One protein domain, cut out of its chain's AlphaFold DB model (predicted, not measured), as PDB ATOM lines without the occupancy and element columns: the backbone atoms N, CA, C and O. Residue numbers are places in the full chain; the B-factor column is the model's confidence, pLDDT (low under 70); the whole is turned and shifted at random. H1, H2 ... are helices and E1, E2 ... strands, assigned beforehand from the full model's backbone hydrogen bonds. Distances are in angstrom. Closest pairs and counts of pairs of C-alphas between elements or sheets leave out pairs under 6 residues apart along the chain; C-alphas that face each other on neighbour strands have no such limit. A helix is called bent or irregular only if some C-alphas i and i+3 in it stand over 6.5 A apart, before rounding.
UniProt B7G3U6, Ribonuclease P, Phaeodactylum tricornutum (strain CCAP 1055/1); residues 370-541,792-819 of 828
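AT A GLANCE: This is residues 370 to 541 and 792 to 819 of the 828 residues of the protein "Ribonuclease P" of Phaeodactylum tricornutum (strain CCAP 1055/1) (UniProt B7G3U6). The longer helices lie in a stack, from H2 at one end, with short H1 beside it, through an up-and-down bundle of H3, H4 and H5 to H7 and H8, which cover one face of a strongly twisted four-stranded sheet at the other end. The printed part has 200 residues, with eight named helices followed by four named strands. The sheet, in the order E1 E4 E3 E2, is antiparallel, and the class is mixed. The whole is compact, with a radius of gyration of the C-alphas of 17.3 A and spans of 52 by 35 by 31 A.

IN THESE COORDINATES: H1 is residues 370 to 373, beginning at C-alpha 370 (214.080, 135.015, 106.748), and H2 is 377 to 386. H3, 393 to 405, 18.3 A long, is irregular, but only just: C-alphas 395 and 398 are 6.9 A apart. H4 is 409 to 421, 18.7 A; H5 429 to 441, 18.0 A; H6 455 to 458; H7 465 to 478, 20.9 A; H8 485 to 498, 19.7 A. The strands are E1, 526 to 531; E2, 792 to 795; E3, 801 to 806, 16.7 A; and E4, 813 to 818, 16.4 A, ending at C-alpha 818 (208.592, 158.599, 137.210).

HOW THE PARTS SIT: H2 and H3 form a helical hairpin, closest at the C-alphas of Ala 377 and Val 399, 5.6 A. H3 and H4 form another, at a shallow tilt of 15 degrees. H6 touches H4, with the C-alphas of Arg 417 and Leu 458 closest, 6.8 A. H5 touches H3, closest at the C-alphas of Met 404 and Gly 438, 6.1 A, and H8, closest at those of Glu 441 and Gly 498, 4.3 A. H7 and H8 are on the same face of the sheet, making two layers, helices on one face of a sheet. H7 lies over E3 and E2 at a height of 9.5 A, H8 over E1 and E4 at 9.4 A. E2, E3 and E4 form a meander, each strand the antiparallel neighbour of the one before. N 528 and O 816 of E1 and E4, 3.0 A, N 803 and O 817 of E3 and E4, 2.8 A, and N 794 and O 802 of E2 and E3, 2.9 A, are within hydrogen-bond range. Every O i to N i+4 pair is within range in H2, H5, H7 and H8, against 7 of 9 in H3 and 8 of 9 in H4; H1 and H6 are too short for such a pair.

THE WHOLE: The two C-alphas farthest apart are those of Glu 386 and Ser 535, 52.9 A. Residues 542 to 791 are not printed; C-alphas 541 and 792 are 15.0 A apart across the cut. The links H5 to H6 and H8 to E1 are long. Mean pLDDT of the printed part is 88.7; residues 388, 509 to 511 and 798 are under 70.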
ATOM      1  N   LEU A 370     212.766 135.621 106.973       74.00
ATOM      2  CA  LEU A 370     214.080 135.015 106.748       74.00
ATOM      3  C   LEU A 370     215.209 136.002 107.049       74.00
ATOM      4  O   LEU A 370     216.086 135.706 107.851       74.00
ATOM      5  N   LEU A 371     215.153 137.203 106.470       75.06
ATOM      6  CA  LEU A 371     216.164 138.235 106.707       75.06
ATOM      7  C   LEU A 371     216.248 138.614 108.188       75.06
ATOM      8  O   LEU A 371     217.338 138.854 108.699       75.06
ATOM      9  N   VAL A 372     215.115 138.642 108.896       78.69
ATOM     10  CA  VAL A 372     215.098 138.866 110.345       78.69
ATOM     11  C   VAL A 372     215.734 137.694 111.098       78.69
ATOM     12  O   VAL A 372     216.542 137.932 111.993       78.69
ATOM     13  N   ALA A 373     215.437 136.448 110.724       74.25
ATOM     14  CA  ALA A 373     216.044 135.258 111.326       74.25
ATOM     15  C   ALA A 373     217.567 135.197 111.103       74.25
ATOM     16  O   ALA A 373     218.300 134.790 111.997       74.25
ATOM     17  N   GLN A 374     218.041 135.677 109.951       75.88
ATOM     18  CA  GLN A 374     219.462 135.800 109.607       75.88
ATOM     19  C   GLN A 374     220.151 137.015 110.257       75.88
ATOM     20  O   GLN A 374     221.355 137.205 110.106       75.88
ATOM     21  N   GLY A 375     219.414 137.886 110.954       78.94
ATOM     22  CA  GLY A 375     219.977 139.096 111.556       78.94
ATOM     23  C   GLY A 375     220.214 140.256 110.573       78.94
ATOM     24  O   GLY A 375     220.858 141.246 110.913       78.94
ATOM     25  N   HIS A 376     219.663 140.218 109.362       83.50
ATOM     26  CA  HIS A 376     219.811 141.268 108.350       83.50
ATOM     27  C   HIS A 376     218.699 142.333 108.416       83.50
ATOM     28  O   HIS A 376     217.927 142.525 107.474       83.50
ATOM     29  N   ALA A 377     218.647 143.096 109.514       88.50
ATOM     30  CA  ALA A 377     217.590 144.084 109.778       88.50
ATOM     31  C   ALA A 377     217.416 145.133 108.665       88.50
ATOM     32  O   ALA A 377     216.312 145.359 108.180       88.50
ATOM     33  N   LYS A 378     218.521 145.728 108.195       91.25
ATOM     34  CA  LYS A 378     218.489 146.781 107.165       91.25
ATOM     35  C   LYS A 378     217.985 146.270 105.812       91.25
ATOM     36  O   LYS A 378     217.284 146.989 105.110       91.25
ATOM     37  N   ALA A 379     218.341 145.038 105.445       87.12
ATOM     38  CA  ALA A 379     217.844 144.419 104.220       87.12
ATOM     39  C   ALA A 379     216.338 144.134 104.329       87.12
ATOM     40  O   ALA A 379     215.596 144.404 103.387       87.12
ATOM     41  N   ALA A 380     215.882 143.662 105.496       87.56
ATOM     42  CA  ALA A 380     214.467 143.439 105.771       87.56
ATOM     43  C   ALA A 380     213.656 144.747 105.726       87.56
ATOM     44  O   ALA A 380     212.576 144.782 105.137       87.56
ATOM     45  N   GLU A 381     214.190 145.834 106.296       91.62
ATOM     46  CA  GLU A 381     213.588 147.165 106.201       91.62
ATOM     47  C   GLU A 381     213.501 147.624 104.743       91.62
ATOM     48  O   GLU A 381     212.411 147.951 104.279       91.62
ATOM     49  N   ASN A 382     214.612 147.597 103.997       90.81
ATOM     50  CA  ASN A 382     214.641 148.012 102.593       90.81
ATOM     51  C   ASN A 382     213.610 147.254 101.750       90.81
ATOM     52  O   ASN A 382     212.891 147.878 100.976       90.81
ATOM     53  N   LEU A 383     213.467 145.943 101.962       88.25
ATOM     54  CA  LEU A 383     212.493 145.128 101.242       88.25
ATOM     55  C   LEU A 383     211.043 145.576 101.511       88.25
ATOM     56  O   LEU A 383     210.227 145.618 100.594       88.25
ATOM     57  N   LEU A 384     210.716 145.970 102.747       88.81
ATOM     58  CA  LEU A 384     209.407 146.559 103.067       88.81
ATOM     59  C   LEU A 384     209.239 147.969 102.486       88.81
ATOM     60  O   LEU A 384     208.122 148.382 102.189       88.81
ATOM     61  N   VAL A 385     210.327 148.731 102.360       87.25
ATOM     62  CA  VAL A 385     210.306 150.102 101.834       87.25
ATOM     63  C   VAL A 385     210.149 150.139 100.317       87.25
ATOM     64  O   VAL A 385     209.439 151.009  99.812       87.25
ATOM     65  N   GLU A 386     210.812 149.229  99.610       86.88
ATOM     66  CA  GLU A 386     210.789 149.115  98.148       86.88
ATOM     67  C   GLU A 386     209.421 148.665  97.622       86.88
ATOM     68  O   GLU A 386     209.039 149.013  96.505       86.88
ATOM     69  N   HIS A 387     208.656 147.941  98.443       83.25
ATOM     70  CA  HIS A 387     207.343 147.426  98.087       83.25
ATOM     71  C   HIS A 387     206.228 148.114  98.889       83.25
ATOM     72  O   HIS A 387     205.995 147.808 100.054       83.25
ATOM     73  N   ASP A 388     205.471 149.016  98.259       69.44
ATOM     74  CA  ASP A 388     204.324 149.674  98.904       69.44
ATOM     75  C   ASP A 388     203.036 148.839  98.778       69.44
ATOM     76  O   ASP A 388     202.080 149.198  98.091       69.44
ATOM     77  N   CYS A 389     203.019 147.668  99.420       74.94
ATOM     78  CA  CYS A 389     201.867 146.760  99.401       74.94
ATOM     79  C   CYS A 389     200.813 147.079 100.480       74.94
ATOM     80  O   CYS A 389     199.916 146.270 100.713       74.94
ATOM     81  N   GLY A 390     200.914 148.221 101.174       82.19
ATOM     82  CA  GLY A 390     200.018 148.540 102.290       82.19
ATOM     83  C   GLY A 390     200.195 147.604 103.494       82.19
ATOM     84  O   GLY A 390     199.219 147.137 104.083       82.19
ATOM     85  N   PHE A 391     201.446 147.298 103.853       86.81
ATOM     86  CA  PHE A 391     201.763 146.396 104.959       86.81
ATOM     87  C   PHE A 391     201.202 146.868 106.307       86.81
ATOM     88  O   PHE A 391     201.222 148.052 106.643       86.81
ATOM     89  N   ARG A 392     200.759 145.901 107.119       87.44
ATOM     90  CA  ARG A 392     200.295 146.115 108.501       87.44
ATOM     91  C   ARG A 392     201.448 146.018 109.504       87.44
ATOM     92  O   ARG A 392     202.531 145.537 109.177       87.44
ATOM     93  N   LEU A 393     201.177 146.366 110.765       86.00
ATOM     94  CA  LEU A 393     202.139 146.326 111.879       86.00
ATOM     95  C   LEU A 393     202.945 145.010 111.978       86.00
ATOM     96  O   LEU A 393     204.143 145.043 112.271       86.00
ATOM     97  N   ARG A 394     202.323 143.860 111.681       84.19
ATOM     98  CA  ARG A 394     202.966 142.529 111.703       84.19
ATOM     99  C   ARG A 394     204.201 142.403 110.800       84.19
ATOM    100  O   ARG A 394     205.043 141.554 111.061       84.19
ATOM    101  N   ALA A 395     204.282 143.207 109.740       86.94
ATOM    102  CA  ALA A 395     205.401 143.205 108.802       86.94
ATOM    103  C   ALA A 395     206.627 143.907 109.399       86.94
ATOM    104  O   ALA A 395     207.744 143.412 109.315       86.94
ATOM    105  N   TYR A 396     206.389 145.049 110.045       90.44
ATOM    106  CA  TYR A 396     207.435 145.933 110.553       90.44
ATOM    107  C   TYR A 396     207.918 145.555 111.953       90.44
ATOM    108  O   TYR A 396     209.072 145.803 112.289       90.44
ATOM    109  N   SER A 397     207.055 144.952 112.777       88.12
ATOM    110  CA  SER A 397     207.380 144.653 114.180       88.12
ATOM    111  C   SER A 397     208.639 143.793 114.347       88.12
ATOM    112  O   SER A 397     209.474 144.170 115.164       88.12
ATOM    113  N   PRO A 398     208.845 142.693 113.591       88.00
ATOM    114  CA  PRO A 398     210.068 141.896 113.710       88.00
ATOM    115  C   PRO A 398     211.330 142.679 113.322       88.00
ATOM    116  O   PRO A 398     212.356 142.558 113.984       88.00
ATOM    117  N   VAL A 399     211.237 143.534 112.300       90.25
ATOM    118  CA  VAL A 399     212.348 144.377 111.831       90.25
ATOM    119  C   VAL A 399     212.719 145.428 112.882       90.25
ATOM    120  O   VAL A 399     213.896 145.611 113.186       90.25
ATOM    121  N   LEU A 400     211.719 146.069 113.498       90.88
ATOM    122  CA  LEU A 400     211.923 147.024 114.590       90.88
ATOM    123  C   LEU A 400     212.611 146.368 115.796       90.88
ATOM    124  O   LEU A 400     213.533 146.957 116.359       90.88
ATOM    125  N   ARG A 401     212.186 145.151 116.167       89.75
ATOM    126  CA  ARG A 401     212.796 144.382 117.266       89.75
ATOM    127  C   ARG A 401     214.258 144.073 116.985       89.75
ATOM    128  O   ARG A 401     215.111 144.353 117.819       89.75
ATOM    129  N   LEU A 402     214.552 143.584 115.785       89.19
ATOM    130  CA  LEU A 402     215.914 143.235 115.410       89.19
ATOM    131  C   LEU A 402     216.842 144.461 115.375       89.19
ATOM    132  O   LEU A 402     217.966 144.396 115.865       89.19
ATOM    133  N   HIS A 403     216.379 145.607 114.862       91.62
ATOM    134  CA  HIS A 403     217.160 146.847 114.933       91.62
ATOM    135  C   HIS A 403     217.472 147.271 116.373       91.62
ATOM    136  O   HIS A 403     218.554 147.807 116.627       91.62
ATOM    137  N   MET A 404     216.544 147.026 117.300       89.94
ATOM    138  CA  MET A 404     216.740 147.309 118.719       89.94
ATOM    139  C   MET A 404     217.755 146.356 119.359       89.94
ATOM    140  O   MET A 404     218.651 146.814 120.064       89.94
ATOM    141  N   GLU A 405     217.660 145.055 119.080       88.56
ATOM    142  CA  GLU A 405     218.612 144.035 119.553       88.56
ATOM    143  C   GLU A 405     220.041 144.311 119.061       88.56
ATOM    144  O   GLU A 405     221.007 144.086 119.785       88.56
ATOM    145  N   GLN A 406     220.175 144.880 117.861       91.00
ATOM    146  CA  GLN A 406     221.448 145.324 117.286       91.00
ATOM    147  C   GLN A 406     221.954 146.664 117.848       91.00
ATOM    148  O   GLN A 406     223.007 147.143 117.426       91.00
ATOM    149  N   GLY A 407     221.209 147.309 118.750       90.00
ATOM    150  CA  GLY A 407     221.571 148.600 119.337       90.00
ATOM    151  C   GLY A 407     221.519 149.780 118.359       90.00
ATOM    152  O   GLY A 407     222.069 150.843 118.643       90.00
ATOM    153  N   ASN A 408     220.870 149.639 117.198       91.50
ATOM    154  CA  ASN A 408     220.816 150.691 116.183       91.50
ATOM    155  C   ASN A 408     219.634 151.644 116.424       91.50
ATOM    156  O   ASN A 408     218.653 151.658 115.674       91.50
ATOM    157  N   ALA A 409     219.737 152.473 117.466       91.81
ATOM    158  CA  ALA A 409     218.671 153.398 117.863       91.81
ATOM    159  C   ALA A 409     218.259 154.377 116.750       91.81
ATOM    160  O   ALA A 409     217.086 154.724 116.625       91.81
ATOM    161  N   LYS A 410     219.200 154.780 115.886       93.38
ATOM    162  CA  LYS A 410     218.906 155.624 114.723       93.38
ATOM    163  C   LYS A 410     217.932 154.933 113.766       93.38
ATOM    164  O   LYS A 410     216.904 155.517 113.424       93.38
ATOM    165  N   ALA A 411     218.227 153.699 113.352       93.50
ATOM    166  CA  ALA A 411     217.343 152.930 112.474       93.50
ATOM    167  C   ALA A 411     215.979 152.670 113.131       93.50
ATOM    168  O   ALA A 411     214.948 152.885 112.498       93.50
ATOM    169  N   VAL A 412     215.966 152.328 114.425       94.56
ATOM    170  CA  VAL A 412     214.730 152.158 115.208       94.56
ATOM    171  C   VAL A 412     213.847 153.406 115.136       94.56
ATOM    172  O   VAL A 412     212.667 153.298 114.805       94.56
ATOM    173  N   MET A 413     214.395 154.592 115.419       95.44
ATOM    174  CA  MET A 413     213.611 155.832 115.440       95.44
ATOM    175  C   MET A 413     213.123 156.238 114.045       95.44
ATOM    176  O   MET A 413     211.991 156.712 113.896       95.44
ATOM    177  N   HIS A 414     213.935 156.011 113.009       94.12
ATOM    178  CA  HIS A 414     213.523 156.213 111.620       94.12
ATOM    179  C   HIS A 414     212.354 155.297 111.232       94.12
ATOM    180  O   HIS A 414     211.346 155.785 110.706       94.12
ATOM    181  N   LEU A 415     212.458 154.002 111.538       93.81
ATOM    182  CA  LEU A 415     211.419 153.019 111.255       93.81
ATOM    183  C   LEU A 415     210.141 153.314 112.051       93.81
ATOM    184  O   LEU A 415     209.056 153.342 111.473       93.81
ATOM    185  N   TYR A 416     210.263 153.641 113.341       94.56
ATOM    186  CA  TYR A 416     209.151 154.072 114.192       94.56
ATOM    187  C   TYR A 416     208.375 155.242 113.572       94.56
ATOM    188  O   TYR A 416     207.158 155.166 113.370       94.56
ATOM    189  N   ARG A 417     209.080 156.320 113.200       93.81
ATOM    190  CA  ARG A 417     208.443 157.514 112.632       93.81
ATOM    191  C   ARG A 417     207.816 157.228 111.267       93.81
ATOM    192  O   ARG A 417     206.771 157.798 110.951       93.81
ATOM    193  N   ARG A 418     208.417 156.343 110.462       91.50
ATOM    194  CA  ARG A 418     207.828 155.865 109.202       91.50
ATOM    195  C   ARG A 418     206.528 155.112 109.463       91.50
ATOM    196  O   ARG A 418     205.513 155.451 108.861       91.50
ATOM    197  N   MET A 419     206.550 154.142 110.372       92.38
ATOM    198  CA  MET A 419     205.388 153.330 110.732       92.38
ATOM    199  C   MET A 419     204.209 154.198 111.188       92.38
ATOM    200  O   MET A 419     203.104 153.997 110.699       92.38
ATOM    201  N   LYS A 420     204.436 155.220 112.028       90.62
ATOM    202  CA  LYS A 420     203.376 156.148 112.484       90.62
ATOM    203  C   LYS A 420     202.716 156.955 111.359       90.62
ATOM    204  O   LYS A 420     201.605 157.440 111.540       90.62
ATOM    205  N   ARG A 421     203.376 157.127 110.208       90.56
ATOM    206  CA  ARG A 421     202.811 157.833 109.042       90.56
ATOM    207  C   ARG A 421     201.986 156.920 108.132       90.56
ATOM    208  O   ARG A 421     201.306 157.425 107.242       90.56
ATOM    209  N   LEU A 422     202.061 155.600 108.314       90.12
ATOM    210  CA  LEU A 422     201.359 154.641 107.469       90.12
ATOM    211  C   LEU A 422     199.926 154.420 107.982       90.12
ATOM    212  O   LEU A 422     199.749 154.003 109.125       90.12
ATOM    213  N   PRO A 423     198.890 154.612 107.145       85.94
ATOM    214  CA  PRO A 423     197.495 154.566 107.591       85.94
ATOM    215  C   PRO A 423     197.027 153.173 108.040       85.94
ATOM    216  O   PRO A 423     196.055 153.069 108.777       85.94
ATOM    217  N   LEU A 424     197.701 152.105 107.595       86.81
ATOM    218  CA  LEU A 424     197.368 150.708 107.915       86.81
ATOM    219  C   LEU A 424     198.191 150.136 109.083       86.81
ATOM    220  O   LEU A 424     198.048 148.957 109.425       86.81
ATOM    221  N   VAL A 425     199.072 150.942 109.680       88.69
ATOM    222  CA  VAL A 425     199.923 150.537 110.802       88.69
ATOM    223  C   VAL A 425     199.405 151.190 112.077       88.69
ATOM    224  O   VAL A 425     199.764 152.311 112.425       88.69
ATOM    225  N   HIS A 426     198.559 150.455 112.790       88.06
ATOM    226  CA  HIS A 426     198.102 150.834 114.123       88.06
ATOM    227  C   HIS A 426     199.030 150.220 115.158       88.06
ATOM    228  O   HIS A 426     199.294 149.020 115.105       88.06
ATOM    229  N   PHE A 427     199.549 151.038 116.068       90.00
ATOM    230  CA  PHE A 427     200.441 150.563 117.112       90.00
ATOM    231  C   PHE A 427     199.648 149.887 118.226       90.00
ATOM    232  O   PHE A 427     198.625 150.389 118.686       90.00
ATOM    233  N   GLU A 428     200.167 148.756 118.687       90.25
ATOM    234  CA  GLU A 428     199.681 148.071 119.875       90.25
ATOM    235  C   GLU A 428     200.564 148.434 121.076       90.25
ATOM    236  O   GLU A 428     201.705 148.886 120.918       90.25
ATOM    237  N   ALA A 429     200.058 148.205 122.291       91.31
ATOM    238  CA  ALA A 429     200.808 148.466 123.520       91.31
ATOM    239  C   ALA A 429     202.169 147.746 123.527       91.31
ATOM    240  O   ALA A 429     203.161 148.319 123.970       91.31
ATOM    241  N   GLU A 430     202.228 146.528 122.980       91.62
ATOM    242  CA  GLU A 430     203.458 145.740 122.873       91.62
ATOM    243  C   GLU A 430     204.537 146.450 122.041       91.62
ATOM    244  O   GLU A 430     205.704 146.454 122.431       91.62
ATOM    245  N   THR A 431     204.166 147.104 120.935       92.19
ATOM    246  CA  THR A 431     205.112 147.814 120.059       92.19
ATOM    247  C   THR A 431     205.767 148.988 120.779       92.19
ATOM    248  O   THR A 431     206.990 149.128 120.740       92.19
ATOM    249  N   TYR A 432     204.972 149.803 121.481       95.38
ATOM    250  CA  TYR A 432     205.497 150.912 122.283       95.38
ATOM    251  C   TYR A 432     206.352 150.416 123.441       95.38
ATOM    252  O   TYR A 432     207.445 150.928 123.662       95.38
ATOM    253  N   VAL A 433     205.883 149.394 124.160       95.19
ATOM    254  CA  VAL A 433     206.628 148.799 125.273       95.19
ATOM    255  C   VAL A 433     207.971 148.271 124.793       95.19
ATOM    256  O   VAL A 433     208.970 148.514 125.456       95.19
ATOM    257  N   HIS A 434     208.024 147.597 123.642       92.19
ATOM    258  CA  HIS A 434     209.276 147.102 123.082       92.19
ATOM    259  C   HIS A 434     210.233 148.246 122.711       92.19
ATOM    260  O   HIS A 434     211.406 148.197 123.077       92.19
ATOM    261  N   LEU A 435     209.728 149.293 122.048       95.19
ATOM    262  CA  LEU A 435     210.504 150.487 121.702       95.19
ATOM    263  C   LEU A 435     211.078 151.175 122.950       95.19
ATOM    264  O   LEU A 435     212.281 151.398 123.044       95.19
ATOM    265  N   ILE A 436     210.216 151.494 123.916       96.25
ATOM    266  CA  ILE A 436     210.584 152.221 125.134       96.25
ATOM    267  C   ILE A 436     211.524 151.372 125.988       96.25
ATOM    268  O   ILE A 436     212.549 151.861 126.449       96.25
ATOM    269  N   ALA A 437     211.214 150.090 126.180       95.31
ATOM    270  CA  ALA A 437     212.061 149.196 126.955       95.31
ATOM    271  C   ALA A 437     213.450 149.031 126.320       95.31
ATOM    272  O   ALA A 437     214.447 149.093 127.031       95.31
ATOM    273  N   GLY A 438     213.532 148.881 124.996       94.38
ATOM    274  CA  GLY A 438     214.814 148.776 124.302       94.38
ATOM    275  C   GLY A 438     215.665 150.043 124.426       94.38
ATOM    276  O   GLY A 438     216.838 149.965 124.782       94.38
ATOM    277  N   LEU A 439     215.070 151.227 124.238       95.44
ATOM    278  CA  LEU A 439     215.783 152.498 124.428       95.44
ATOM    279  C   LEU A 439     216.225 152.714 125.882       95.44
ATOM    280  O   LEU A 439     217.313 153.243 126.113       95.44
ATOM    281  N   ALA A 440     215.416 152.282 126.853       94.62
ATOM    282  CA  ALA A 440     215.789 152.313 128.264       94.62
ATOM    283  C   ALA A 440     217.016 151.432 128.537       94.62
ATOM    284  O   ALA A 440     217.952 151.889 129.183       94.62
ATOM    285  N   GLU A 441     217.047 150.204 128.012       93.62
ATOM    286  CA  GLU A 441     218.167 149.269 128.188       93.62
ATOM    287  C   GLU A 441     219.467 149.752 127.546       93.62
ATOM    288  O   GLU A 441     220.544 149.452 128.057       93.62
ATOM    289  N   LEU A 442     219.364 150.515 126.456       92.62
ATOM    290  CA  LEU A 442     220.495 151.184 125.811       92.62
ATOM    291  C   LEU A 442     220.920 152.478 126.533       92.62
ATOM    292  O   LEU A 442     221.907 153.094 126.145       92.62
ATOM    293  N   GLY A 443     220.199 152.897 127.579       92.62
ATOM    294  CA  GLY A 443     220.544 154.053 128.409       92.62
ATOM    295  C   GLY A 443     220.082 155.409 127.867       92.62
ATOM    296  O   GLY A 443     220.356 156.424 128.502       92.62
ATOM    297  N   TYR A 444     219.321 155.464 126.766       94.38
ATOM    298  CA  TYR A 444     218.955 156.729 126.105       94.38
ATOM    299  C   TYR A 444     218.078 157.667 126.938       94.38
ATOM    300  O   TYR A 444     217.955 158.843 126.608       94.38
ATOM    301  N   PHE A 445     217.468 157.178 128.021       93.94
ATOM    302  CA  PHE A 445     216.666 157.999 128.935       93.94
ATOM    303  C   PHE A 445     217.460 158.561 130.120       93.94
ATOM    304  O   PHE A 445     216.905 159.309 130.925       93.94
ATOM    305  N   GLN A 446     218.750 158.240 130.239       91.19
ATOM    306  CA  GLN A 446     219.617 158.823 131.257       91.19
ATOM    307  C   GLN A 446     219.937 160.289 130.940       91.19
ATOM    308  O   GLN A 446     220.129 160.663 129.785       91.19
ATOM    309  N   LEU A 447     220.061 161.118 131.980       85.75
ATOM    310  CA  LEU A 447     220.397 162.546 131.861       85.75
ATOM    311  C   LEU A 447     221.718 162.815 131.123       85.75
ATOM    312  O   LEU A 447     221.853 163.863 130.503       85.75
ATOM    313  N   GLN A 448     222.682 161.896 131.215       84.44
ATOM    314  CA  GLN A 448     224.017 162.042 130.625       84.44
ATOM    315  C   GLN A 448     224.179 161.292 129.293       84.44
ATOM    316  O   GLN A 448     225.292 161.211 128.785       84.44
ATOM    317  N   SER A 449     223.105 160.721 128.740       88.56
ATOM    318  CA  SER A 449     223.187 159.981 127.479       88.56
ATOM    319  C   SER A 449     223.450 160.910 126.298       88.56
ATOM    320  O   SER A 449     222.854 161.985 126.195       88.56
ATOM    321  N   ASP A 450     224.259 160.436 125.353       90.12
ATOM    322  CA  ASP A 450     224.400 161.079 124.052       90.12
ATOM    323  C   ASP A 450     223.062 161.056 123.290       90.12
ATOM    324  O   ASP A 450     222.314 160.069 123.377       90.12
ATOM    325  N   PRO A 451     222.735 162.127 122.541       92.12
ATOM    326  CA  PRO A 451     221.515 162.193 121.752       92.12
ATOM    327  C   PRO A 451     221.537 161.195 120.591       92.12
ATOM    328  O   PRO A 451     222.567 160.965 119.956       92.12
ATOM    329  N   ILE A 452     220.369 160.642 120.261       93.06
ATOM    330  CA  ILE A 452     220.208 159.778 119.087       93.06
ATOM    331  C   ILE A 452     220.442 160.608 117.816       93.06
ATOM    332  O   ILE A 452     219.742 161.588 117.551       93.06
ATOM    333  N   ASP A 453     221.410 160.195 116.998       91.12
ATOM    334  CA  ASP A 453     221.780 160.912 115.774       91.12
ATOM    335  C   ASP A 453     220.588 161.082 114.811       91.12
ATOM    336  O   ASP A 453     219.953 160.117 114.382       91.12
ATOM    337  N   GLY A 454     220.312 162.333 114.433       86.38
ATOM    338  CA  GLY A 454     219.282 162.699 113.460       86.38
ATOM    339  C   GLY A 454     217.843 162.709 113.984       86.38
ATOM    340  O   GLY A 454     216.936 162.980 113.196       86.38
ATOM    341  N   ILE A 455     217.615 162.469 115.278       91.25
ATOM    342  CA  ILE A 455     216.269 162.384 115.864       91.25
ATOM    343  C   ILE A 455     215.473 163.701 115.780       91.25
ATOM    344  O   ILE A 455     214.263 163.679 115.564       91.25
ATOM    345  N   GLU A 456     216.150 164.852 115.810       89.81
ATOM    346  CA  GLU A 456     215.533 166.174 115.618       89.81
ATOM    347  C   GLU A 456     214.846 166.297 114.248       89.81
ATOM    348  O   GLU A 456     213.762 166.867 114.120       89.81
ATOM    349  N   LYS A 457     215.418 165.677 113.203       91.50
ATOM    350  CA  LYS A 457     214.827 165.653 111.850       91.50
ATOM    351  C   LYS A 457     213.537 164.835 111.795       91.50
ATOM    352  O   LYS A 457     212.770 164.957 110.840       91.50
ATOM    353  N   LEU A 458     213.305 163.992 112.799       90.50
ATOM    354  CA  LEU A 458     212.083 163.219 112.964       90.50
ATOM    355  C   LEU A 458     211.023 163.981 113.767       90.50
ATOM    356  O   LEU A 458     209.929 163.452 113.910       90.50
ATOM    357  N   GLY A 459     211.304 165.201 114.236       90.44
ATOM    358  CA  GLY A 459     210.349 166.049 114.953       90.44
ATOM    359  C   GLY A 459     210.353 165.890 116.473       90.44
ATOM    360  O   GLY A 459     209.436 166.395 117.111       90.44
ATOM    361  N   PHE A 460     211.349 165.207 117.046       91.94
ATOM    362  CA  PHE A 460     211.553 165.179 118.498       91.94
ATOM    363  C   PHE A 460     212.352 166.400 118.948       91.94
ATOM    364  O   PHE A 460     213.287 166.814 118.259       91.94
ATOM    365  N   VAL A 461     211.997 166.964 120.100       91.38
ATOM    366  CA  VAL A 461     212.705 168.117 120.681       91.38
ATOM    367  C   VAL A 461     213.888 167.640 121.517       91.38
ATOM    368  O   VAL A 461     214.970 168.218 121.453       91.38
ATOM    369  N   ASN A 462     213.697 166.569 122.282       90.38
ATOM    370  CA  ASN A 462     214.728 165.969 123.115       90.38
ATOM    371  C   ASN A 462     215.356 164.765 122.410       90.38
ATOM    372  O   ASN A 462     214.674 163.795 122.087       90.38
ATOM    373  N   GLY A 463     216.677 164.800 122.208       88.38
ATOM    374  CA  GLY A 463     217.404 163.693 121.582       88.38
ATOM    375  C   GLY A 463     217.828 162.562 122.524       88.38
ATOM    376  O   GLY A 463     218.216 161.498 122.047       88.38
ATOM    377  N   ALA A 464     217.757 162.792 123.836       92.25
ATOM    378  CA  ALA A 464     218.049 161.838 124.905       92.25
ATOM    379  C   ALA A 464     217.419 162.307 126.233       92.25
ATOM    380  O   ALA A 464     216.791 163.368 126.315       92.25
ATOM    381  N   GLY A 465     217.602 161.511 127.284       91.56
ATOM    382  CA  GLY A 465     217.212 161.823 128.651       91.56
ATOM    383  C   GLY A 465     215.720 161.634 128.948       91.56
ATOM    384  O   GLY A 465     214.957 161.129 128.118       91.56
ATOM    385  N   PRO A 466     215.269 162.078 130.136       91.19
ATOM    386  CA  PRO A 466     213.867 161.972 130.544       91.19
ATOM    387  C   PRO A 466     212.905 162.746 129.628       91.19
ATOM    388  O   PRO A 466     211.727 162.410 129.551       91.19
ATOM    389  N   GLY A 467     213.392 163.772 128.918       91.75
ATOM    390  CA  GLY A 467     212.597 164.513 127.935       91.75
ATOM    391  C   GLY A 467     212.205 163.661 126.725       91.75
ATOM    392  O   GLY A 467     211.048 163.690 126.316       91.75
ATOM    393  N   LEU A 468     213.127 162.837 126.211       94.25
ATOM    394  CA  LEU A 468     212.825 161.888 125.133       94.25
ATOM    395  C   LEU A 468     211.807 160.831 125.594       94.25
ATOM    396  O   LEU A 468     210.899 160.471 124.844       94.25
ATOM    397  N   PHE A 469     211.931 160.361 126.838       95.31
ATOM    398  CA  PHE A 469     210.961 159.443 127.441       95.31
ATOM    399  C   PHE A 469     209.554 160.058 127.506       95.31
ATOM    400  O   PHE A 469     208.589 159.430 127.073       95.31
ATOM    401  N   ASP A 470     209.447 161.301 127.990       94.88
ATOM    402  CA  ASP A 470     208.181 162.035 128.069       94.88
ATOM    403  C   ASP A 470     207.552 162.248 126.675       94.88
ATOM    404  O   ASP A 470     206.338 162.098 126.521       94.88
ATOM    405  N   GLU A 471     208.345 162.557 125.643       95.12
ATOM    406  CA  GLU A 471     207.848 162.719 124.267       95.12
ATOM    407  C   GLU A 471     207.294 161.410 123.691       95.12
ATOM    408  O   GLU A 471     206.172 161.386 123.183       95.12
ATOM    409  N   LEU A 472     208.028 160.300 123.828       95.69
ATOM    410  CA  LEU A 472     207.574 158.987 123.351       95.69
ATOM    411  C   LEU A 472     206.297 158.523 124.056       95.69
ATOM    412  O   LEU A 472     205.394 157.982 123.418       95.69
ATOM    413  N   LEU A 473     206.199 158.749 125.367       96.06
ATOM    414  CA  LEU A 473     204.993 158.425 126.123       96.06
ATOM    415  C   LEU A 473     203.817 159.341 125.796       96.06
ATOM    416  O   LEU A 473     202.670 158.901 125.867       96.06
ATOM    417  N   THR A 474     204.085 160.585 125.401       94.81
ATOM    418  CA  THR A 474     203.046 161.487 124.899       94.81
ATOM    419  C   THR A 474     202.460 160.944 123.601       94.81
ATOM    420  O   THR A 474     201.242 160.818 123.514       94.81
ATOM    421  N   GLU A 475     203.302 160.522 122.651       93.81
ATOM    422  CA  GLU A 475     202.840 159.876 121.412       93.81
ATOM    423  C   GLU A 475     202.116 158.544 121.690       93.81
ATOM    424  O   GLU A 475     201.102 158.247 121.061       93.81
ATOM    425  N   MET A 476     202.571 157.758 122.674       94.69
ATOM    426  CA  MET A 476     201.881 156.537 123.111       94.69
ATOM    427  C   MET A 476     200.494 156.830 123.709       94.69
ATOM    428  O   MET A 476     199.556 156.067 123.486       94.69
ATOM    429  N   ALA A 477     200.345 157.924 124.460       92.06
ATOM    430  CA  ALA A 477     199.080 158.340 125.069       92.06
ATOM    431  C   ALA A 477     198.079 158.929 124.058       92.06
ATOM    432  O   ALA A 477     196.906 159.155 124.394       92.06
ATOM    433  N   GLU A 478     198.504 159.198 122.820       88.38
ATOM    434  CA  GLU A 478     197.591 159.519 121.722       88.38
ATOM    435  C   GLU A 478     196.704 158.320 121.383       88.38
ATOM    436  O   GLU A 478     195.497 158.501 121.193       88.38
ATOM    437  N   ASP A 479     197.267 157.112 121.435       87.25
ATOM    438  CA  ASP A 479     196.567 155.857 121.193       87.25
ATOM    439  C   ASP A 479     195.814 155.376 122.452       87.25
ATOM    440  O   ASP A 479     196.205 155.620 123.596       87.25
ATOM    441  N   ILE A 480     194.694 154.672 122.262       83.81
ATOM    442  CA  ILE A 480     193.891 154.149 123.378       83.81
ATOM    443  C   ILE A 480     194.478 152.817 123.817       83.81
ATOM    444  O   ILE A 480     194.070 151.750 123.355       83.81
ATOM    445  N   LEU A 481     195.451 152.896 124.714       89.56
ATOM    446  CA  LEU A 481     196.213 151.745 125.162       89.56
ATOM    447  C   LEU A 481     196.036 151.513 126.660       89.56
ATOM    448  O   LEU A 481     195.987 152.440 127.469       89.56
ATOM    449  N   GLU A 482     195.984 150.237 127.020       91.19
ATOM    450  CA  GLU A 482     196.106 149.759 128.390       91.19
ATOM    451  C   GLU A 482     197.253 148.743 128.424       91.19
ATOM    452  O   GLU A 482     197.495 148.021 127.452       91.19
ATOM    453  N   LEU A 483     197.996 148.706 129.526       94.25
ATOM    454  CA  LEU A 483     199.123 147.795 129.675       94.25
ATOM    455  C   LEU A 483     198.675 146.486 130.320       94.25
ATOM    456  O   LEU A 483     197.833 146.477 131.207       94.25
ATOM    457  N   THR A 484     199.283 145.371 129.934       93.75
ATOM    458  CA  THR A 484     199.167 144.131 130.700       93.75
ATOM    459  C   THR A 484     200.169 144.160 131.851       93.75
ATOM    460  O   THR A 484     201.134 144.935 131.869       93.75
ATOM    461  N   SER A 485     199.993 143.262 132.809       90.62
ATOM    462  CA  SER A 485     200.974 142.991 133.859       90.62
ATOM    463  C   SER A 485     202.345 142.584 133.297       90.62
ATOM    464  O   SER A 485     203.380 142.945 133.862       90.62
ATOM    465  N   GLN A 486     202.365 141.904 132.148       90.94
ATOM    466  CA  GLN A 486     203.589 141.537 131.434       90.94
ATOM    467  C   GLN A 486     204.277 142.757 130.809       90.94
ATOM    468  O   GLN A 486     205.497 142.883 130.906       90.94
ATOM    469  N   HIS A 487     203.513 143.693 130.235       94.69
ATOM    470  CA  HIS A 487     204.061 144.956 129.733       94.69
ATOM    471  C   HIS A 487     204.693 145.783 130.857       94.69
ATOM    472  O   HIS A 487     205.826 146.243 130.724       94.69
ATOM    473  N   ALA A 488     203.992 145.920 131.987       93.56
ATOM    474  CA  ALA A 488     204.501 146.622 133.165       93.56
ATOM    475  C   ALA A 488     205.814 146.005 133.670       93.56
ATOM    476  O   ALA A 488     206.773 146.718 133.957       93.56
ATOM    477  N   LYS A 489     205.892 144.670 133.701       92.38
ATOM    478  CA  LYS A 489     207.118 143.942 134.037       92.38
ATOM    479  C   LYS A 489     208.256 144.206 133.058       92.38
ATOM    480  O   LYS A 489     209.371 144.478 133.495       92.38
ATOM    481  N   ARG A 490     207.991 144.142 131.749       93.62
ATOM    482  CA  ARG A 490     209.003 144.412 130.719       93.62
ATOM    483  C   ARG A 490     209.593 145.811 130.883       93.62
ATOM    484  O   ARG A 490     210.812 145.941 130.820       93.62
ATOM    485  N   LEU A 491     208.748 146.816 131.126       94.81
ATOM    486  CA  LEU A 491     209.176 148.196 131.369       94.81
ATOM    487  C   LEU A 491     209.949 148.341 132.684       94.81
ATOM    488  O   LEU A 491     211.014 148.946 132.681       94.81
ATOM    489  N   ASN A 492     209.460 147.770 133.789       94.19
ATOM    490  CA  ASN A 492     210.157 147.801 135.079       94.19
ATOM    491  C   ASN A 492     211.571 147.199 134.971       94.19
ATOM    492  O   ASN A 492     212.537 147.861 135.339       94.19
ATOM    493  N   ASN A 493     211.704 146.005 134.385       93.44
ATOM    494  CA  ASN A 493     213.000 145.345 134.212       93.44
ATOM    495  C   ASN A 493     213.934 146.135 133.279       93.44
ATOM    496  O   ASN A 493     215.129 146.234 133.549       93.44
ATOM    497  N   ALA A 494     213.393 146.713 132.202       93.88
ATOM    498  CA  ALA A 494     214.159 147.544 131.274       93.88
ATOM    499  C   ALA A 494     214.715 148.798 131.947       93.88
ATOM    500  O   ALA A 494     215.882 149.128 131.770       93.88
ATOM    501  N   LEU A 495     213.886 149.479 132.742       93.75
ATOM    502  CA  LEU A 495     214.286 150.667 133.489       93.75
ATOM    503  C   LEU A 495     215.286 150.310 134.593       93.75
ATOM    504  O   LEU A 495     216.271 151.017 134.747       93.75
ATOM    505  N   ALA A 496     215.108 149.192 135.301       91.62
ATOM    506  CA  ALA A 496     216.082 148.727 136.290       91.62
ATOM    507  C   ALA A 496     217.458 148.441 135.654       91.62
ATOM    508  O   ALA A 496     218.489 148.823 136.201       91.62
ATOM    509  N   LYS A 497     217.485 147.827 134.461       91.75
ATOM    510  CA  LYS A 497     218.722 147.583 133.700       91.75
ATOM    511  C   LYS A 497     219.327 148.874 133.138       91.75
ATOM    512  O   LYS A 497     220.539 149.056 133.188       91.75
ATOM    513  N   GLY A 498     218.480 149.755 132.613       89.69
ATOM    514  CA  GLY A 498     218.852 151.042 132.036       89.69
ATOM    515  C   GLY A 498     219.286 152.088 133.060       89.69
ATOM    516  O   GLY A 498     219.970 153.035 132.699       89.69
ATOM    517  N   PHE A 499     218.923 151.926 134.333       90.06
ATOM    518  CA  PHE A 499     219.299 152.810 135.435       90.06
ATOM    519  C   PHE A 499     219.850 151.983 136.610       90.06
ATOM    520  O   PHE A 499     219.144 151.791 137.602       90.06
ATOM    521  N   PRO A 500     221.112 151.514 136.547       83.44
ATOM    522  CA  PRO A 500     221.702 150.672 137.595       83.44
ATOM    523  C   PRO A 500     221.772 151.342 138.975       83.44
ATOM    524  O   PRO A 500     221.792 150.659 139.992       83.44
ATOM    525  N   GLU A 501     221.802 152.678 139.013       80.00
ATOM    526  CA  GLU A 501     221.784 153.456 140.260       80.00
ATOM    527  C   GLU A 501     220.380 153.633 140.855       80.00
ATOM    528  O   GLU A 501     220.222 154.191 141.942       80.00
ATOM    529  N   SER A 502     219.340 153.175 140.155       81.75
ATOM    530  CA  SER A 502     217.979 153.200 140.681       81.75
ATOM    531  C   SER A 502     217.796 152.148 141.777       81.75
ATOM    532  O   SER A 502     218.425 151.094 141.781       81.75
ATOM    533  N   SER A 503     216.868 152.396 142.701       79.69
ATOM    534  CA  SER A 503     216.459 151.422 143.721       79.69
ATOM    535  C   SER A 503     215.475 150.370 143.187       79.69
ATOM    536  O   SER A 503     214.682 149.825 143.956       79.69
ATOM    537  N   LEU A 504     215.437 150.145 141.869       83.94
ATOM    538  CA  LEU A 504     214.493 149.226 141.245       83.94
ATOM    539  C   LEU A 504     215.002 147.786 141.306       83.94
ATOM    540  O   LEU A 504     216.134 147.491 140.933       83.94
ATOM    541  N   GLU A 505     214.125 146.873 141.711       80.62
ATOM    542  CA  GLU A 505     214.414 145.441 141.701       80.62
ATOM    543  C   GLU A 505     213.994 144.812 140.370       80.62
ATOM    544  O   GLU A 505     212.871 145.006 139.899       80.62
ATOM    545  N   VAL A 506     214.889 144.018 139.776       82.62
ATOM    546  CA  VAL A 506     214.576 143.233 138.578       82.62
ATOM    547  C   VAL A 506     213.656 142.078 138.966       82.62
ATOM    548  O   VAL A 506     213.999 141.224 139.783       82.62
ATOM    549  N   THR A 507     212.486 142.020 138.338       82.06
ATOM    550  CA  THR A 507     211.496 140.972 138.588       82.06
ATOM    551  C   THR A 507     211.841 139.705 137.796       82.06
ATOM    552  O   THR A 507     211.957 139.747 136.567       82.06
ATOM    553  N   SER A 508     211.937 138.555 138.476       81.31
ATOM    554  CA  SER A 508     212.227 137.239 137.871       81.31
ATOM    555  C   SER A 508     211.188 136.811 136.829       81.31
ATOM    556  O   SER A 508     210.039 137.240 136.892       81.31
ATOM    557  N   SER A 509     211.524 135.887 135.921       69.88
ATOM    558  CA  SER A 509     210.651 135.387 134.833       69.88
ATOM    559  C   SER A 509     209.248 134.930 135.277       69.88
ATOM    560  O   SER A 509     208.274 135.247 134.596       69.88
ATOM    561  N   LEU A 510     209.108 134.335 136.466       68.81
ATOM    562  CA  LEU A 510     207.818 133.918 137.051       68.81
ATOM    563  C   LEU A 510     207.147 134.957 137.976       68.81
ATOM    564  O   LEU A 510     206.009 134.759 138.391       68.81
ATOM    565  N   GLY A 511     207.831 136.052 138.318       69.81
ATOM    566  CA  GLY A 511     207.318 137.084 139.226       69.81
ATOM    567  C   GLY A 511     206.471 138.144 138.513       69.81
ATOM    568  O   GLY A 511     206.630 138.370 137.309       69.81
ATOM    569  N   SER A 512     205.595 138.820 139.260       73.94
ATOM    570  CA  SER A 512     204.910 140.048 138.839       73.94
ATOM    571  C   SER A 512     205.554 141.270 139.496       73.94
ATOM    572  O   SER A 512     206.160 141.159 140.561       73.94
ATOM    573  N   VAL A 513     205.417 142.442 138.869       80.38
ATOM    574  CA  VAL A 513     205.857 143.701 139.489       80.38
ATOM    575  C   VAL A 513     205.090 143.899 140.791       80.38
ATOM    576  O   VAL A 513     203.856 143.839 140.801       80.38
ATOM    577  N   LEU A 514     205.819 144.148 141.881       77.19
ATOM    578  CA  LEU A 514     205.225 144.311 143.200       77.19
ATOM    579  C   LEU A 514     204.256 145.500 143.209       77.19
ATOM    580  O   LEU A 514     204.570 146.602 142.748       77.19
ATOM    581  N   GLN A 515     203.075 145.274 143.781       85.62
ATOM    582  CA  GLN A 515     202.187 146.362 144.147       85.62
ATOM    583  C   GLN A 515     202.722 147.057 145.389       85.62
ATOM    584  O   GLN A 515     202.931 146.414 146.416       85.62
ATOM    585  N   THR A 516     202.882 148.373 145.315       84.25
ATOM    586  CA  THR A 516     203.307 149.175 146.458       84.25
ATOM    587  C   THR A 516     202.326 150.303 146.739       84.25
ATOM    588  O   THR A 516     201.682 150.852 145.844       84.25
ATOM    589  N   SER A 517     202.188 150.614 148.022       82.62
ATOM    590  CA  SER A 517     201.470 151.774 148.551       82.62
ATOM    591  C   SER A 517     202.398 152.696 149.347       82.62
ATOM    592  O   SER A 517     201.930 153.627 150.000       82.62
ATOM    593  N   VAL A 518     203.707 152.429 149.316       85.12
ATOM    594  CA  VAL A 518     204.713 153.242 149.998       85.12
ATOM    595  C   VAL A 518     204.935 154.517 149.193       85.12
ATOM    596  O   VAL A 518     205.245 154.451 148.005       85.12
ATOM    597  N   ALA A 519     204.766 155.668 149.842       86.44
ATOM    598  CA  ALA A 519     205.011 156.965 149.229       86.44
ATOM    599  C   ALA A 519     206.498 157.120 148.880       86.44
ATOM    600  O   ALA A 519     207.365 156.874 149.719       86.44
ATOM    601  N   ALA A 520     206.768 157.544 147.650       84.44
ATOM    602  CA  ALA A 520     208.102 157.852 147.163       84.44
ATOM    603  C   ALA A 520     208.446 159.324 147.452       84.44
ATOM    604  O   ALA A 520     207.578 160.200 147.360       84.44
ATOM    605  N   GLY A 521     209.709 159.609 147.770       81.38
ATOM    606  CA  GLY A 521     210.252 160.963 147.892       81.38
ATOM    607  C   GLY A 521     210.193 161.741 146.574       81.38
ATOM    608  O   GLY A 521     209.962 161.160 145.511       81.38
ATOM    609  N   GLU A 522     210.362 163.063 146.632       75.94
ATOM    610  CA  GLU A 522     210.170 163.971 145.482       75.94
ATOM    611  C   GLU A 522     211.059 163.613 144.277       75.94
ATOM    612  O   GLU A 522     210.567 163.587 143.148       75.94
ATOM    613  N   ASP A 523     212.307 163.205 144.532       77.94
ATOM    614  CA  ASP A 523     213.305 162.844 143.513       77.94
ATOM    615  C   ASP A 523     213.485 161.327 143.323       77.94
ATOM    616  O   ASP A 523     214.415 160.884 142.646       77.94
ATOM    617  N   ASP A 524     212.616 160.508 143.919       84.06
ATOM    618  CA  ASP A 524     212.734 159.054 143.823       84.06
ATOM    619  C   ASP A 524     212.321 158.548 142.435       84.06
ATOM    620  O   ASP A 524     211.314 158.976 141.858       84.06
ATOM    621  N   PHE A 525     213.072 157.567 141.934       89.81
ATOM    622  CA  PHE A 525     212.712 156.818 140.738       89.81
ATOM    623  C   PHE A 525     211.533 155.886 141.043       89.81
ATOM    624  O   PHE A 525     211.584 155.090 141.981       89.81
ATOM    625  N   ILE A 526     210.480 155.942 140.226       91.00
ATOM    626  CA  ILE A 526     209.294 155.090 140.379       91.00
ATOM    627  C   ILE A 526     209.130 154.236 139.124       91.00
ATOM    628  O   ILE A 526     209.120 154.762 138.016       91.00
ATOM    629  N   ALA A 527     208.953 152.927 139.299       93.19
ATOM    630  CA  ALA A 527     208.479 152.009 138.264       93.19
ATOM    631  C   ALA A 527     207.740 150.847 138.939       93.19
ATOM    632  O   ALA A 527     208.282 149.755 139.086       93.19
ATOM    633  N   SER A 528     206.524 151.089 139.423       92.06
ATOM    634  CA  SER A 528     205.820 150.141 140.294       92.06
ATOM    635  C   SER A 528     204.340 150.031 139.969       92.06
ATOM    636  O   SER A 528     203.717 150.955 139.442       92.06
ATOM    637  N   ARG A 529     203.751 148.895 140.338       93.88
ATOM    638  CA  ARG A 529     202.304 148.707 140.283       93.88
ATOM    639  C   ARG A 529     201.654 149.391 141.483       93.88
ATOM    640  O   ARG A 529     202.158 149.297 142.602       93.88
ATOM    641  N   VAL A 530     200.544 150.083 141.261       94.06
ATOM    642  CA  VAL A 530     199.839 150.861 142.284       94.06
ATOM    643  C   VAL A 530     198.339 150.629 142.187       94.06
ATOM    644  O   VAL A 530     197.799 150.473 141.095       94.06
ATOM    645  N   HIS A 531     197.664 150.627 143.330       93.81
ATOM    646  CA  HIS A 531     196.206 150.636 143.388       93.81
ATOM    647  C   HIS A 531     195.729 152.071 143.596       93.81
ATOM    648  O   HIS A 531     196.204 152.747 144.512       93.81
ATOM    649  N   ILE A 532     194.820 152.534 142.743       91.81
ATOM    650  CA  ILE A 532     194.254 153.882 142.804       91.81
ATOM    651  C   ILE A 532     192.763 153.747 143.066       91.81
ATOM    652  O   ILE A 532     192.025 153.203 142.248       91.81
ATOM    653  N   ASP A 533     192.328 154.262 144.214       85.94
ATOM    654  CA  ASP A 533     190.926 154.231 144.608       85.94
ATOM    655  C   ASP A 533     190.060 155.054 143.640       85.94
ATOM    656  O   ASP A 533     190.364 156.216 143.346       85.94
ATOM    657  N   GLN A 534     188.958 154.454 143.183       78.69
ATOM    658  CA  GLN A 534     188.090 155.002 142.140       78.69
ATOM    659  C   GLN A 534     187.395 156.310 142.557       78.69
ATOM    660  O   GLN A 534     187.063 157.127 141.702       78.69
ATOM    661  N   SER A 535     187.204 156.539 143.861       76.50
ATOM    662  CA  SER A 535     186.551 157.747 144.378       76.50
ATOM    663  C   SER A 535     187.521 158.913 144.592       76.50
ATOM    664  O   SER A 535     187.134 160.080 144.508       76.50
ATOM    665  N   SER A 536     188.795 158.615 144.860       83.06
ATOM    666  CA  SER A 536     189.801 159.627 145.182       83.06
ATOM    667  C   SER A 536     190.694 159.996 143.997       83.06
ATOM    668  O   SER A 536     191.099 161.157 143.896       83.06
ATOM    669  N   GLY A 537     191.041 159.030 143.139       87.38
ATOM    670  CA  GLY A 537     192.024 159.192 142.066       87.38
ATOM    671  C   GLY A 537     193.455 159.468 142.540       87.38
ATOM    672  O   GLY A 537     194.284 159.865 141.728       87.38
ATOM    673  N   HIS A 538     193.769 159.310 143.830       91.19
ATOM    674  CA  HIS A 538     195.106 159.603 144.353       91.19
ATOM    675  C   HIS A 538     196.025 158.387 144.228       91.19
ATOM    676  O   HIS A 538     195.705 157.301 144.710       91.19
ATOM    677  N   CYS A 539     197.194 158.582 143.618       92.69
ATOM    678  CA  CYS A 539     198.250 157.582 143.606       92.69
ATOM    679  C   CYS A 539     198.980 157.582 144.960       92.69
ATOM    680  O   CYS A 539     199.590 158.597 145.313       92.69
ATOM    681  N   PRO A 540     198.982 156.459 145.706       91.25
ATOM    682  CA  PRO A 540     199.611 156.396 147.026       91.25
ATOM    683  C   PRO A 540     201.141 156.500 146.972       91.25
ATOM    684  O   PRO A 540     201.759 156.891 147.957       91.25
ATOM    685  N   VAL A 541     201.751 156.172 145.829       91.50
ATOM    686  CA  VAL A 541     203.211 156.187 145.654       91.50
ATOM    687  C   VAL A 541     203.703 157.565 145.238       91.50
ATOM    688  O   VAL A 541     204.571 158.132 145.890       91.50
ATOM    689  N   GLN A 792     198.015 158.764 131.628       93.75
ATOM    690  CA  GLN A 792     198.081 160.134 132.137       93.75
ATOM    691  C   GLN A 792     199.510 160.543 132.466       93.75
ATOM    692  O   GLN A 792     200.195 159.837 133.202       93.75
ATOM    693  N   MET A 793     199.908 161.729 132.001       93.06
ATOM    694  CA  MET A 793     201.073 162.448 132.507       93.06
ATOM    695  C   MET A 793     200.626 163.523 133.486       93.06
ATOM    696  O   MET A 793     199.745 164.334 133.185       93.06
ATOM    697  N   ASN A 794     201.260 163.528 134.650       91.12
ATOM    698  CA  ASN A 794     201.054 164.504 135.703       91.12
ATOM    699  C   ASN A 794     202.406 164.939 136.275       91.12
ATOM    700  O   ASN A 794     203.387 164.204 136.205       91.12
ATOM    701  N   GLN A 795     202.455 166.118 136.886       87.69
ATOM    702  CA  GLN A 795     203.663 166.605 137.552       87.69
ATOM    703  C   GLN A 795     203.636 166.273 139.042       87.69
ATOM    704  O   GLN A 795     202.605 166.425 139.701       87.69
ATOM    705  N   ARG A 796     204.776 165.829 139.576       85.75
ATOM    706  CA  ARG A 796     204.976 165.653 141.020       85.75
ATOM    707  C   ARG A 796     205.344 166.977 141.684       85.75
ATOM    708  O   ARG A 796     205.800 167.920 141.033       85.75
ATOM    709  N   VAL A 797     205.206 167.010 143.007       70.56
ATOM    710  CA  VAL A 797     205.862 168.014 143.854       70.56
ATOM    711  C   VAL A 797     207.373 167.815 143.665       70.56
ATOM    712  O   VAL A 797     207.865 166.727 143.935       70.56
ATOM    713  N   GLY A 798     208.056 168.784 143.042       66.56
ATOM    714  CA  GLY A 798     209.451 168.655 142.572       66.56
ATOM    715  C   GLY A 798     209.638 168.791 141.050       66.56
ATOM    716  O   GLY A 798     210.755 168.954 140.572       66.56
ATOM    717  N   GLY A 799     208.556 168.788 140.259       76.62
ATOM    718  CA  GLY A 799     208.597 169.072 138.814       76.62
ATOM    719  C   GLY A 799     208.945 167.879 137.911       76.62
ATOM    720  O   GLY A 799     208.905 168.009 136.685       76.62
ATOM    721  N   ALA A 800     209.232 166.706 138.483       82.38
ATOM    722  CA  ALA A 800     209.381 165.467 137.724       82.38
ATOM    723  C   ALA A 800     208.044 165.026 137.100       82.38
ATOM    724  O   ALA A 800     206.978 165.127 137.720       82.38
ATOM    725  N   SER A 801     208.111 164.508 135.872       91.69
ATOM    726  CA  SER A 801     206.964 163.904 135.192       91.69
ATOM    727  C   SER A 801     206.653 162.543 135.816       91.69
ATOM    728  O   SER A 801     207.552 161.749 136.106       91.69
ATOM    729  N   CYS A 802     205.373 162.265 136.025       93.94
ATOM    730  CA  CYS A 802     204.870 160.995 136.519       93.94
ATOM    731  C   CYS A 802     203.783 160.490 135.577       93.94
ATOM    732  O   CYS A 802     202.767 161.155 135.366       93.94
ATOM    733  N   TRP A 803     204.014 159.302 135.041       96.38
ATOM    734  CA  TRP A 803     203.151 158.624 134.096       96.38
ATOM    735  C   TRP A 803     202.385 157.503 134.781       96.38
ATOM    736  O   TRP A 803     202.966 156.696 135.509       96.38
ATOM    737  N   HIS A 804     201.085 157.436 134.523       96.38
ATOM    738  CA  HIS A 804     200.203 156.389 135.023       96.38
ATOM    739  C   HIS A 804     199.567 155.657 133.847       96.38
ATOM    740  O   HIS A 804     198.891 156.269 133.022       96.38
ATOM    741  N   PHE A 805     199.756 154.340 133.801       96.25
ATOM    742  CA  PHE A 805     199.220 153.457 132.768       96.25
ATOM    743  C   PHE A 805     198.161 152.530 133.370       96.25
ATOM    744  O   PHE A 805     198.479 151.807 134.315       96.25
ATOM    745  N   PRO A 806     196.923 152.506 132.859       94.69
ATOM    746  CA  PRO A 806     195.908 151.580 133.356       94.69
ATOM    747  C   PRO A 806     196.275 150.132 132.998       94.69
ATOM    748  O   PRO A 806     196.766 149.877 131.894       94.69
ATOM    749  N   LEU A 807     196.034 149.188 133.918       94.38
ATOM    750  CA  LEU A 807     196.341 147.768 133.704       94.38
ATOM    751  C   LEU A 807     195.125 146.943 133.266       94.38
ATOM    752  O   LEU A 807     194.131 146.891 133.978       94.38
ATOM    753  N   THR A 808     195.208 146.217 132.150       91.00
ATOM    754  CA  THR A 808     194.098 145.402 131.607       91.00
ATOM    755  C   THR A 808     193.712 144.203 132.459       91.00
ATOM    756  O   THR A 808     192.594 143.695 132.321       91.00
ATOM    757  N   ASP A 809     194.660 143.713 133.258       88.94
ATOM    758  CA  ASP A 809     194.565 142.442 133.980       88.94
ATOM    759  C   ASP A 809     193.988 142.624 135.392       88.94
ATOM    760  O   ASP A 809     193.648 141.645 136.050       88.94
ATOM    761  N   PHE A 810     193.881 143.874 135.857       85.50
ATOM    762  CA  PHE A 810     193.504 144.215 137.224       85.50
ATOM    763  C   PHE A 810     192.569 145.431 137.258       85.50
ATOM    764  O   PHE A 810     192.809 146.464 136.624       85.50
ATOM    765  N   GLU A 811     191.510 145.334 138.057       82.12
ATOM    766  CA  GLU A 811     190.618 146.461 138.323       82.12
ATOM    767  C   GLU A 811     191.300 147.482 139.238       82.12
ATOM    768  O   GLU A 811     191.945 147.123 140.223       82.12
ATOM    769  N   ASN A 812     191.162 148.772 138.918       85.44
ATOM    770  CA  ASN A 812     191.702 149.889 139.711       85.44
ATOM    771  C   ASN A 812     193.223 149.865 139.970       85.44
ATOM    772  O   ASN A 812     193.735 150.662 140.758       85.44
ATOM    773  N   GLU A 813     193.973 149.013 139.270       93.38
ATOM    774  CA  GLU A 813     195.432 149.033 139.295       93.38
ATOM    775  C   GLU A 813     196.022 149.723 138.069       93.38
ATOM    776  O   GLU A 813     195.488 149.690 136.953       93.38
ATOM    777  N   TRP A 814     197.159 150.358 138.321       95.38
ATOM    778  CA  TRP A 814     197.901 151.173 137.382       95.38
ATOM    779  C   TRP A 814     199.388 150.852 137.501       95.38
ATOM    780  O   TRP A 814     199.875 150.463 138.563       95.38
ATOM    781  N   PHE A 815     200.132 151.043 136.422       96.06
ATOM    782  CA  PHE A 815     201.585 151.083 136.463       96.06
ATOM    783  C   PHE A 815     202.033 152.541 136.520       96.06
ATOM    784  O   PHE A 815     201.593 153.359 135.717       96.06
ATOM    785  N   CYS A 816     202.851 152.880 137.510       95.19
ATOM    786  CA  CYS A 816     203.330 154.232 137.760       95.19
ATOM    787  C   CYS A 816     204.810 154.308 137.393       95.19
ATOM    788  O   CYS A 816     205.596 153.519 137.919       95.19
ATOM    789  N   ILE A 817     205.189 155.258 136.536       94.88
ATOM    790  CA  ILE A 817     206.584 155.513 136.164       94.88
ATOM    791  C   ILE A 817     206.928 156.981 136.402       94.88
ATOM    792  O   ILE A 817     206.214 157.870 135.945       94.88
ATOM    793  N   SER A 818     208.033 157.253 137.086       92.81
ATOM    794  CA  SER A 818     208.592 158.599 137.210       92.81
ATOM    795  C   SER A 818     210.109 158.511 137.156       92.81
ATOM    796  O   SER A 818     210.713 157.786 137.945       92.81
ATOM    797  N   ILE A 819     210.700 159.230 136.201       90.31
ATOM    798  CA  ILE A 819     212.150 159.332 136.033       90.31
ATOM    799  C   ILE A 819     212.588 160.691 136.600       90.31
ATOM    800  O   ILE A 819     212.062 161.722 136.156       90.31
TER     801      ILE A 819